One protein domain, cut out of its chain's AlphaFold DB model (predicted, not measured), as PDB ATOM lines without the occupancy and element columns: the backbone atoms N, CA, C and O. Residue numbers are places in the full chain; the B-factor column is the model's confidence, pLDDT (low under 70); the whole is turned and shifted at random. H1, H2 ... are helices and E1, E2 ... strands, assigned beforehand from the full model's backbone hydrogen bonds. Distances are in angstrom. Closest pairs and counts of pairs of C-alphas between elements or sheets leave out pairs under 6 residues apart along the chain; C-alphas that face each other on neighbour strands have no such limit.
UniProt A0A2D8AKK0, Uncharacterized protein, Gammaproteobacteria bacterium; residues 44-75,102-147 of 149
ATOM      1  N   GLU A  44      76.396 158.893 132.015       90.44
ATOM      2  CA  GLU A  44      75.399 157.876 131.681       90.44
ATOM      3  C   GLU A  44      75.907 156.426 131.783       90.44
ATOM      4  O   GLU A  44      75.090 155.514 131.808       90.44
ATOM      5  N   PHE A  45      77.228 156.207 131.842       88.88
ATOM      6  CA  PHE A  45      77.842 154.888 132.066       88.88
ATOM      7  C   PHE A  45      78.304 154.674 133.515       88.88
ATOM      8  O   PHE A  45      79.003 153.702 133.812       88.88
ATOM      9  N   ILE A  46      77.965 155.602 134.412       90.25
ATOM     10  CA  ILE A  46      78.184 155.469 135.848       90.25
ATOM     11  C   ILE A  46      76.817 155.221 136.470       90.25
ATOM     12  O   ILE A  46      75.986 156.121 136.568       90.25
ATOM     13  N   GLU A  47      76.586 153.974 136.864       90.94
ATOM     14  CA  GLU A  47      75.335 153.537 137.476       90.94
ATOM     15  C   GLU A  47      75.549 153.388 138.986       90.94
ATOM     16  O   GLU A  47      76.118 152.384 139.427       90.94
ATOM     17  N   PRO A  48      75.167 154.392 139.796       93.94
ATOM     18  CA  PRO A  48      75.233 154.267 141.241       93.94
ATOM     19  C   PRO A  48      74.199 153.256 141.746       93.94
ATOM     20  O   PRO A  48      73.139 153.063 141.150       93.94
ATOM     21  N   LEU A  49      74.503 152.644 142.883       95.38
ATOM     22  CA  LEU A  49      73.585 151.786 143.617       95.38
ATOM     23  C   LEU A  49      72.691 152.638 144.524       95.38
ATOM     24  O   LEU A  49      73.171 153.546 145.208       95.38
ATOM     25  N   ASP A  50      71.400 152.308 144.559       93.94
ATOM     26  CA  ASP A  50      70.436 152.956 145.457       93.94
ATOM     27  C   ASP A  50      70.699 152.593 146.929       93.94
ATOM     28  O   ASP A  50      70.555 153.431 147.823       93.94
ATOM     29  N   ASP A  51      71.107 151.346 147.175       94.06
ATOM     30  CA  ASP A  51      71.357 150.814 148.510       94.06
ATOM     31  C   ASP A  51      72.778 151.131 149.002       94.06
ATOM     32  O   ASP A  51      73.737 151.252 148.233       94.06
ATOM     33  N   GLU A  52      72.924 151.258 150.322       95.25
ATOM     34  CA  GLU A  52      74.232 151.403 150.960       95.25
ATOM     35  C   GLU A  52      75.043 150.109 150.812       95.25
ATOM     36  O   GLU A  52      74.537 149.009 151.022       95.25
ATOM     37  N   VAL A  53      76.327 150.244 150.478       97.31
ATOM     38  CA  VAL A  53      77.239 149.101 150.366       97.31
ATOM     39  C   VAL A  53      77.911 148.852 151.709       97.31
ATOM     40  O   VAL A  53      78.654 149.700 152.211       97.31
ATOM     41  N   HIS A  54      77.719 147.659 152.269       96.81
ATOM     42  CA  HIS A  54      78.407 147.232 153.485       96.81
ATOM     43  C   HIS A  54      79.669 146.419 153.173       96.81
ATOM     44  O   HIS A  54      79.715 145.611 152.244       96.81
ATOM     45  N   ILE A  55      80.719 146.612 153.978       96.81
ATOM     46  CA  ILE A  55      82.024 145.983 153.733       96.81
ATOM     47  C   ILE A  55      81.959 144.458 153.847       96.81
ATOM     48  O   ILE A  55      82.617 143.761 153.080       96.81
ATOM     49  N   GLU A  56      81.163 143.925 154.774       96.75
ATOM     50  CA  GLU A  56      80.983 142.484 154.957       96.75
ATOM     51  C   GLU A  56      80.350 141.835 153.721       96.75
ATOM     52  O   GLU A  56      80.774 140.755 153.309       96.75
ATOM     53  N   GLU A  57      79.380 142.513 153.109       95.69
ATOM     54  CA  GLU A  57      78.698 142.059 151.895       95.69
ATOM     55  C   GLU A  57      79.632 142.132 150.690       95.69
ATOM     56  O   GLU A  57      79.773 141.152 149.962       95.69
ATOM     57  N   LEU A  58      80.352 143.246 150.528       96.62
ATOM     58  CA  LEU A  58      81.336 143.397 149.459       96.62
ATOM     59  C   LEU A  58      82.425 142.317 149.534       96.62
ATOM     60  O   LEU A  58      82.805 141.732 148.521       96.62
ATOM     61  N   LEU A  59      82.921 142.016 150.736       96.00
ATOM     62  CA  LEU A  59      83.939 140.985 150.936       96.00
ATOM     63  C   LEU A  59      83.413 139.564 150.699       96.00
ATOM     64  O   LEU A  59      84.220 138.683 150.406       96.00
ATOM     65  N   ALA A  60      82.100 139.326 150.779       95.81
ATOM     66  CA  ALA A  60      81.511 138.025 150.461       95.81
ATOM     67  C   ALA A  60      81.642 137.663 148.970       95.81
ATOM     68  O   ALA A  60      81.639 136.481 148.631       95.81
ATOM     69  N   PHE A  61      81.817 138.658 148.092       94.44
ATOM     70  CA  PHE A  61      82.086 138.447 146.667       94.44
ATOM     71  C   PHE A  61      83.543 138.096 146.364       94.44
ATOM     72  O   PHE A  61      83.846 137.648 145.260       94.44
ATOM     73  N   ARG A  62      84.462 138.269 147.321       93.88
ATOM     74  CA  ARG A  62      85.876 137.966 147.105       93.88
ATOM     75  C   ARG A  62      86.065 136.468 146.859       93.88
ATOM     76  O   ARG A  62      85.889 135.650 147.760       93.88
ATOM     77  N   GLY A  63      86.494 136.113 145.654       89.88
ATOM     78  CA  GLY A  63      86.659 134.724 145.244       89.88
ATOM     79  C   GLY A  63      87.358 134.590 143.891       89.88
ATOM     80  O   GLY A  63      87.823 135.581 143.337       89.88
ATOM     81  N   PRO A  64      87.459 133.364 143.350       87.31
ATOM     82  CA  PRO A  64      88.186 133.111 142.107       87.31
ATOM     83  C   PRO A  64      87.478 133.632 140.847       87.31
ATOM     84  O   PRO A  64      88.136 133.785 139.825       87.31
ATOM     85  N   THR A  65      86.165 133.874 140.907       91.50
ATOM     86  CA  THR A  65      85.325 134.174 139.734       91.50
ATOM     87  C   THR A  65      84.878 135.627 139.639       91.50
ATOM     88  O   THR A  65      84.317 136.002 138.618       91.50
ATOM     89  N   VAL A  66      85.075 136.429 140.687       95.44
ATOM     90  CA  VAL A  66      84.611 137.819 140.742       95.44
ATOM     91  C   VAL A  66      85.789 138.732 141.025       95.44
ATOM     92  O   VAL A  66      86.563 138.501 141.958       95.44
ATOM     93  N   GLU A  67      85.890 139.793 140.239       95.56
ATOM     94  CA  GLU A  67      86.889 140.837 140.387       95.56
ATOM     95  C   GLU A  67      86.213 142.148 140.781       95.56
ATOM     96  O   GLU A  67      85.134 142.483 140.292       95.56
ATOM     97  N   LEU A  68      86.861 142.900 141.667       96.25
ATOM     98  CA  LEU A  68      86.497 144.282 141.949       96.25
ATOM     99  C   LEU A  68      87.426 145.173 141.136       96.25
ATOM    100  O   LEU A  68      88.621 145.238 141.420       96.25
ATOM    101  N   VAL A  69      86.895 145.865 140.138       94.75
ATOM    102  CA  VAL A  69      87.707 146.680 139.228       94.75
ATOM    103  C   VAL A  69      87.167 148.100 139.150       94.75
ATOM    104  O   VAL A  69      86.033 148.383 139.542       94.75
ATOM    105  N   ARG A  70      87.994 149.018 138.647       94.44
ATOM    106  CA  ARG A  70      87.536 150.373 138.335       94.44
ATOM    107  C   ARG A  70      86.616 150.355 137.134       94.44
ATOM    108  O   ARG A  70      86.908 149.676 136.151       94.44
ATOM    109  N   ASN A  71      85.588 151.188 137.192       92.81
ATOM    110  CA  ASN A  71      84.826 151.528 136.010       92.81
ATOM    111  C   ASN A  71      85.762 152.254 135.014       92.81
ATOM    112  O   ASN A  71      86.341 153.286 135.368       92.81
ATOM    113  N   PRO A  72      85.952 151.746 133.781       90.38
ATOM    114  CA  PRO A  72      86.862 152.344 132.802       90.38
ATOM    115  C   PRO A  72      86.507 153.777 132.392       90.38
ATOM    116  O   PRO A  72      87.373 154.491 131.884       90.38
ATOM    117  N   VAL A  73      85.249 154.200 132.572       91.75
ATOM    118  CA  VAL A  73      84.838 155.585 132.288       91.75
ATOM    119  C   VAL A  73      85.087 156.534 133.460       91.75
ATOM    120  O   VAL A  73      85.137 157.751 133.249       91.75
ATOM    121  N   SER A  74      85.289 155.986 134.662       93.94
ATOM    122  CA  SER A  74      85.537 156.762 135.868       93.94
ATOM    123  C   SER A  74      86.949 157.327 135.905       93.94
ATOM    124  O   SER A  74      87.923 156.738 135.427       93.94
ATOM    125  N   ARG A  75      87.075 158.513 136.489       95.00
ATOM    126  CA  ARG A  75      88.300 159.309 136.485       95.00
ATOM    127  C   ARG A  75      88.778 159.530 137.897       95.00
ATOM    128  O   ARG A  75      88.165 160.258 138.667       95.00
ATOM    129  N   CYS A 102      95.979 156.409 154.478       96.38
ATOM    130  CA  CYS A 102      95.275 155.866 153.316       96.38
ATOM    131  C   CYS A 102      96.000 156.136 151.985       96.38
ATOM    132  O   CYS A 102      95.558 155.667 150.939       96.38
ATOM    133  N   LEU A 103      97.141 156.843 151.986       95.88
ATOM    134  CA  LEU A 103      97.900 157.132 150.763       95.88
ATOM    135  C   LEU A 103      98.255 155.878 149.931       95.88
ATOM    136  O   LEU A 103      98.133 155.947 148.708       95.88
ATOM    137  N   PRO A 104      98.681 154.740 150.517       95.62
ATOM    138  CA  PRO A 104      98.926 153.523 149.744       95.62
ATOM    139  C   PRO A 104      97.667 153.013 149.027       95.62
ATOM    140  O   PRO A 104      97.742 152.675 147.849       95.62
ATOM    141  N   ALA A 105      96.507 153.043 149.692       96.06
ATOM    142  CA  ALA A 105      95.225 152.659 149.100       96.06
ATOM    143  C   ALA A 105      94.826 153.589 147.944       96.06
ATOM    144  O   ALA A 105      94.471 153.126 146.863       96.06
ATOM    145  N   VAL A 106      94.955 154.905 148.139       96.75
ATOM    146  CA  VAL A 106      94.667 155.911 147.103       96.75
ATOM    147  C   VAL A 106      95.571 155.731 145.882       96.75
ATOM    148  O   VAL A 106      95.110 155.831 144.747       96.75
ATOM    149  N   ARG A 107      96.855 155.421 146.096       95.69
ATOM    150  CA  ARG A 107      97.795 155.123 145.007       95.69
ATOM    151  C   ARG A 107      97.420 153.867 144.238       95.69
ATOM    152  O   ARG A 107      97.500 153.903 143.016       95.69
ATOM    153  N   ALA A 108      97.003 152.807 144.928       94.75
ATOM    154  CA  ALA A 108      96.516 151.592 144.281       94.75
ATOM    155  C   ALA A 108      95.284 151.877 143.405       94.75
ATOM    156  O   ALA A 108      95.258 151.496 142.242       94.75
ATOM    157  N   LEU A 109      94.315 152.641 143.920       95.44
ATOM    158  CA  LEU A 109      93.129 153.059 143.162       95.44
ATOM    159  C   LEU A 109      93.468 153.930 141.941       95.44
ATOM    160  O   LEU A 109      92.770 153.899 140.933       95.44
ATOM    161  N   CYS A 110      94.534 154.722 142.005       95.00
ATOM    162  CA  CYS A 110      94.939 155.598 140.905       95.00
ATOM    163  C   CYS A 110      96.009 154.980 139.992       95.00
ATOM    164  O   CYS A 110      96.498 155.674 139.104       95.00
ATOM    165  N   ALA A 111      96.399 153.720 140.201       92.06
ATOM    166  CA  ALA A 111      97.380 153.050 139.352       92.06
ATOM    167  C   ALA A 111      96.844 152.893 137.919       92.06
ATOM    168  O   ALA A 111      95.638 152.795 137.713       92.06
ATOM    169  N   ASP A 112      97.716 152.865 136.911       83.00
ATOM    170  CA  ASP A 112      97.275 152.727 135.513       83.00
ATOM    171  C   ASP A 112      96.717 151.325 135.211       83.00
ATOM    172  O   ASP A 112      95.846 151.174 134.356       83.00
ATOM    173  N   ALA A 113      97.180 150.300 135.929       77.12
ATOM    174  CA  ALA A 113      96.734 148.927 135.733       77.12
ATOM    175  C   ALA A 113      95.312 148.713 136.283       77.12
ATOM    176  O   ALA A 113      94.995 149.099 137.410       77.12
ATOM    177  N   LEU A 114      94.450 148.087 135.479       66.69
ATOM    178  CA  LEU A 114      93.117 147.633 135.886       66.69
ATOM    179  C   LEU A 114      93.241 146.255 136.542       66.69
ATOM    180  O   LEU A 114      92.867 145.242 135.962       66.69
ATOM    181  N   GLU A 115      93.849 146.222 137.722       82.25
ATOM    182  CA  GLU A 115      93.977 145.003 138.518       82.25
ATOM    183  C   GLU A 115      92.723 144.772 139.370       82.25
ATOM    184  O   GLU A 115      92.043 145.717 139.782       82.25
ATOM    185  N   ASN A 116      92.450 143.504 139.675       93.56
ATOM    186  CA  ASN A 116      91.460 143.123 140.669       93.56
ATOM    187  C   ASN A 116      91.857 143.683 142.043       93.56
ATOM    188  O   ASN A 116      92.805 143.219 142.680       93.56
ATOM    189  N   LEU A 117      91.102 144.660 142.542       94.75
ATOM    190  CA  LEU A 117      91.346 145.311 143.829       94.75
ATOM    191  C   LEU A 117      91.289 144.333 145.002       94.75
ATOM    192  O   LEU A 117      91.927 144.591 146.023       94.75
ATOM    193  N   PHE A 118      90.580 143.206 144.883       95.88
ATOM    194  CA  PHE A 118      90.611 142.165 145.911       95.88
ATOM    195  C   PHE A 118      91.993 141.523 146.089       95.88
ATOM    196  O   PHE A 118      92.259 140.966 147.157       95.88
ATOM    197  N   ASP A 119      92.869 141.600 145.090       94.12
ATOM    198  CA  ASP A 119      94.221 141.034 145.138       94.12
ATOM    199  C   ASP A 119      95.263 142.045 145.648       94.12
ATOM    200  O   ASP A 119      96.367 141.664 146.039       94.12
ATOM    201  N   ILE A 120      94.891 143.325 145.745       94.06
ATOM    202  CA  ILE A 120      95.741 144.400 146.264       94.06
ATOM    203  C   ILE A 120      95.478 144.575 147.756       94.06
ATOM    204  O   ILE A 120      94.340 144.745 148.173       94.06
ATOM    205  N   SER A 121      96.517 144.567 148.588       94.56
ATOM    206  CA  SER A 121      96.351 144.559 150.047       94.56
ATOM    207  C   SER A 121      95.975 145.922 150.641       94.56
ATOM    208  O   SER A 121      95.288 145.991 151.661       94.56
ATOM    209  N   GLU A 122      96.445 147.001 150.021       95.62
ATOM    210  CA  GLU A 122      96.479 148.362 150.542       95.62
ATOM    211  C   GLU A 122      95.076 148.948 150.784       95.62
ATOM    212  O   GLU A 122      94.854 149.457 151.888       95.62
ATOM    213  N   PRO A 123      94.101 148.832 149.853       95.25
ATOM    214  CA  PRO A 123      92.731 149.309 150.063       95.25
ATOM    215  C   PRO A 123      92.003 148.690 151.260       95.25
ATOM    216  O   PRO A 123      91.032 149.258 151.759       95.25
ATOM    217  N   TRP A 124      92.480 147.548 151.764       96.31
ATOM    218  CA  TRP A 124      91.807 146.788 152.817       96.31
ATOM    219  C   TRP A 124      92.457 146.931 154.195       96.31
ATOM    220  O   TRP A 124      92.008 146.282 155.141       96.31
ATOM    221  N   GLN A 125      93.495 147.755 154.359       95.25
ATOM    222  CA  GLN A 125      94.236 147.827 155.627       95.25
ATOM    223  C   GLN A 125      93.513 148.624 156.714       95.25
ATOM    224  O   GLN A 125      93.508 148.218 157.877       95.25
ATOM    225  N   THR A 126      92.891 149.747 156.356       96.56
ATOM    226  CA  THR A 126      92.280 150.666 157.327       96.56
ATOM    227  C   THR A 126      90.765 150.690 157.201       96.56
ATOM    228  O   THR A 126      90.209 150.419 156.137       96.56
ATOM    229  N   TYR A 127      90.083 151.040 158.294       97.00
ATOM    230  CA  TYR A 127      88.636 151.250 158.282       97.00
ATOM    231  C   TYR A 127      88.231 152.325 157.264       97.00
ATOM    232  O   TYR A 127      87.318 152.112 156.476       97.00
ATOM    233  N   GLU A 128      88.965 153.438 157.225       97.50
ATOM    234  CA  GLU A 128      88.695 154.538 156.299       97.50
ATOM    235  C   GLU A 128      88.884 154.130 154.829       97.50
ATOM    236  O   GLU A 128      88.048 154.469 153.995       97.50
ATOM    237  N   SER A 129      89.917 153.337 154.507       97.00
ATOM    238  CA  SER A 129      90.107 152.827 153.140       97.00
ATOM    239  C   SER A 129      88.975 151.880 152.739       97.00
ATOM    240  O   SER A 129      88.445 151.994 151.640       97.00
ATOM    241  N   ARG A 130      88.522 150.999 153.640       97.81
ATOM    242  CA  ARG A 130      87.378 150.105 153.380       97.81
ATOM    243  C   ARG A 130      86.075 150.879 153.174       97.81
ATOM    244  O   ARG A 130      85.325 150.569 152.253       97.81
ATOM    245  N   ALA A 131      85.829 151.899 153.996       97.88
ATOM    246  CA  ALA A 131      84.673 152.780 153.854       97.88
ATOM    247  C   ALA A 131      84.720 153.566 152.533       97.88
ATOM    248  O   ALA A 131      83.695 153.751 151.882       97.88
ATOM    249  N   LEU A 132      85.910 153.998 152.102       98.06
ATOM    250  CA  LEU A 132      86.103 154.585 150.780       98.06
ATOM    251  C   LEU A 132      85.745 153.591 149.670       98.06
ATOM    252  O   LEU A 132      84.983 153.958 148.786       98.06
ATOM    253  N   ILE A 133      86.236 152.350 149.721       98.00
ATOM    254  CA  ILE A 133      85.901 151.336 148.710       98.00
ATOM    255  C   ILE A 133      84.388 151.114 148.618       98.00
ATOM    256  O   ILE A 133      83.855 151.118 147.513       98.00
ATOM    257  N   CYS A 134      83.689 150.998 149.750       98.06
ATOM    258  CA  CYS A 134      82.231 150.842 149.752       98.06
ATOM    259  C   CYS A 134      81.533 152.026 149.068       98.06
ATOM    260  O   CYS A 134      80.685 151.817 148.207       98.06
ATOM    261  N   ARG A 135      81.954 153.264 149.371       98.00
ATOM    262  CA  ARG A 135      81.425 154.468 148.707       98.00
ATOM    263  C   ARG A 135      81.678 154.477 147.202       98.00
ATOM    264  O   ARG A 135      80.804 154.888 146.454       98.00
ATOM    265  N   LEU A 136      82.849 154.024 146.760       97.94
ATOM    266  CA  LEU A 136      83.192 153.994 145.338       97.94
ATOM    267  C   LEU A 136      82.441 152.898 144.570       97.94
ATOM    268  O   LEU A 136      82.139 153.084 143.394       97.94
ATOM    269  N   VAL A 137      82.129 151.772 145.220       97.88
ATOM    270  CA  VAL A 137      81.215 150.760 144.662       97.88
ATOM    271  C   VAL A 137      79.806 151.328 144.574       97.88
ATOM    272  O   VAL A 137      79.177 151.257 143.524       97.88
ATOM    273  N   GLN A 138      79.332 151.961 145.649       97.69
ATOM    274  CA  GLN A 138      78.011 152.579 145.677       97.69
ATOM    275  C   GLN A 138      77.866 153.672 144.612       97.69
ATOM    276  O   GLN A 138      76.816 153.791 143.997       97.69
ATOM    277  N   SER A 139      78.913 154.458 144.352       96.81
ATOM    278  CA  SER A 139      78.881 155.508 143.333       96.81
ATOM    279  C   SER A 139      79.030 154.989 141.899       96.81
ATOM    280  O   SER A 139      79.024 155.800 140.981       96.81
ATOM    281  N   GLY A 140      79.239 153.683 141.693       96.25
ATOM    282  CA  GLY A 140      79.496 153.096 140.373       96.25
ATOM    283  C   GLY A 140      80.895 153.373 139.804       96.25
ATOM    284  O   GLY A 140      81.150 153.094 138.631       96.25
ATOM    285  N   ALA A 141      81.815 153.915 140.613       96.00
ATOM    286  CA  ALA A 141      83.201 154.161 140.204       96.00
ATOM    287  C   ALA A 141      84.074 152.897 140.294       96.00
ATOM    288  O   ALA A 141      85.097 152.771 139.613       96.00
ATOM    289  N   LEU A 142      83.660 151.951 141.137       96.06
ATOM    290  CA  LEU A 142      84.121 150.570 141.160       96.06
ATOM    291  C   LEU A 142      82.928 149.652 140.893       96.06
ATOM    292  O   LEU A 142      81.822 149.936 141.345       96.06
ATOM    293  N   TRP A 143      83.158 148.527 140.225       94.19
ATOM    294  CA  TRP A 143      82.124 147.515 140.025       94.19
ATOM    295  C   TRP A 143      82.667 146.100 140.215       94.19
ATOM    296  O   TRP A 143      83.878 145.857 140.163       94.19
ATOM    297  N   LEU A 144      81.752 145.166 140.453       94.31
ATOM    298  CA  LEU A 144      82.047 143.741 140.423       94.31
ATOM    299  C   LEU A 144      81.870 143.240 138.990       94.31
ATOM    300  O   LEU A 144      80.844 143.504 138.366       94.31
ATOM    301  N   THR A 145      82.855 142.509 138.484       92.50
ATOM    302  CA  THR A 145      82.793 141.835 137.183       92.50
ATOM    303  C   THR A 145      83.134 140.362 137.344       92.50
ATOM    304  O   THR A 145      83.867 139.983 138.258       92.50
ATOM    305  N   GLU A 146      82.607 139.521 136.459       90.94
ATOM    306  CA  GLU A 146      83.092 138.149 136.337       90.94
ATOM    307  C   GLU A 146      84.497 138.157 135.730       90.94
ATOM    308  O   GLU A 146      84.821 139.000 134.890       90.94
ATOM    309  N   LYS A 147      85.334 137.229 136.187       83.00
ATOM    310  CA  LYS A 147      86.674 137.032 135.649       83.00
ATOM    311  C   LYS A 147      86.570 136.400 134.262       83.00
ATOM    312  O   LYS A 147      85.956 135.345 134.124       83.00
TER     313      LYS A 147
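Overview. This is residues 44 to 75 and 102 to 147 of the 149 residues of an uncharacterized protein of Gammaproteobacteria bacterium (UniProt A0A2D8AKK0). What is the shape? H3, the longest helix, has H1 packed on it and a two-stranded antiparallel ribbon, E1 with E2, near its last residues, in a rounded body. H2 is near H3's first residues, joined to it by the loop 110 to 126. What is printed? The 78 residues hold H1 E1 H2 H3 E2, class mixed, with under half in these. The whole is compact, radius of gyration of the C-alphas 11.6 A, spanning 30 by 27 by 25 A.

Arrangement. What touches H3, residues 127 to 138? Its residues 130 to 134 alone touch H1, residues 55 to 60; the closest C-alphas, Ile 55 and Cys 134, are 6.3 A apart. Its residues 128 to 129 alone only just touch H2, residues 102 to 109, with 3 pairs of C-alphas within 8 A, the closest Cys 102 and Ser 129, 6.0 A. In H1, H2 and H3 every O i to N i+4 pair is within hydrogen-bond range. How do E1, residues 66 to 70, and E2, residues 142 to 146, pair? They are antiparallel at 146 degrees, with N 67 and O 145 within hydrogen-bond range, 2.8 A.

Along the chain. Where does H1 begin? C-alpha 55 is at (82.024, 145.983, 153.733). How long are the others? H3 measures 16.5 A, E1 13.1 A and E2 13.4 A, ending at (83.092, 138.149, 136.337).

Size, cuts and confidence. Is there a cut? Residues 76 to 101 are not printed; C-alphas 75 and 102 are 18.5 A apart. What else? H2 to H3 is a long link, and residue 114 is under 70 in pLDDT.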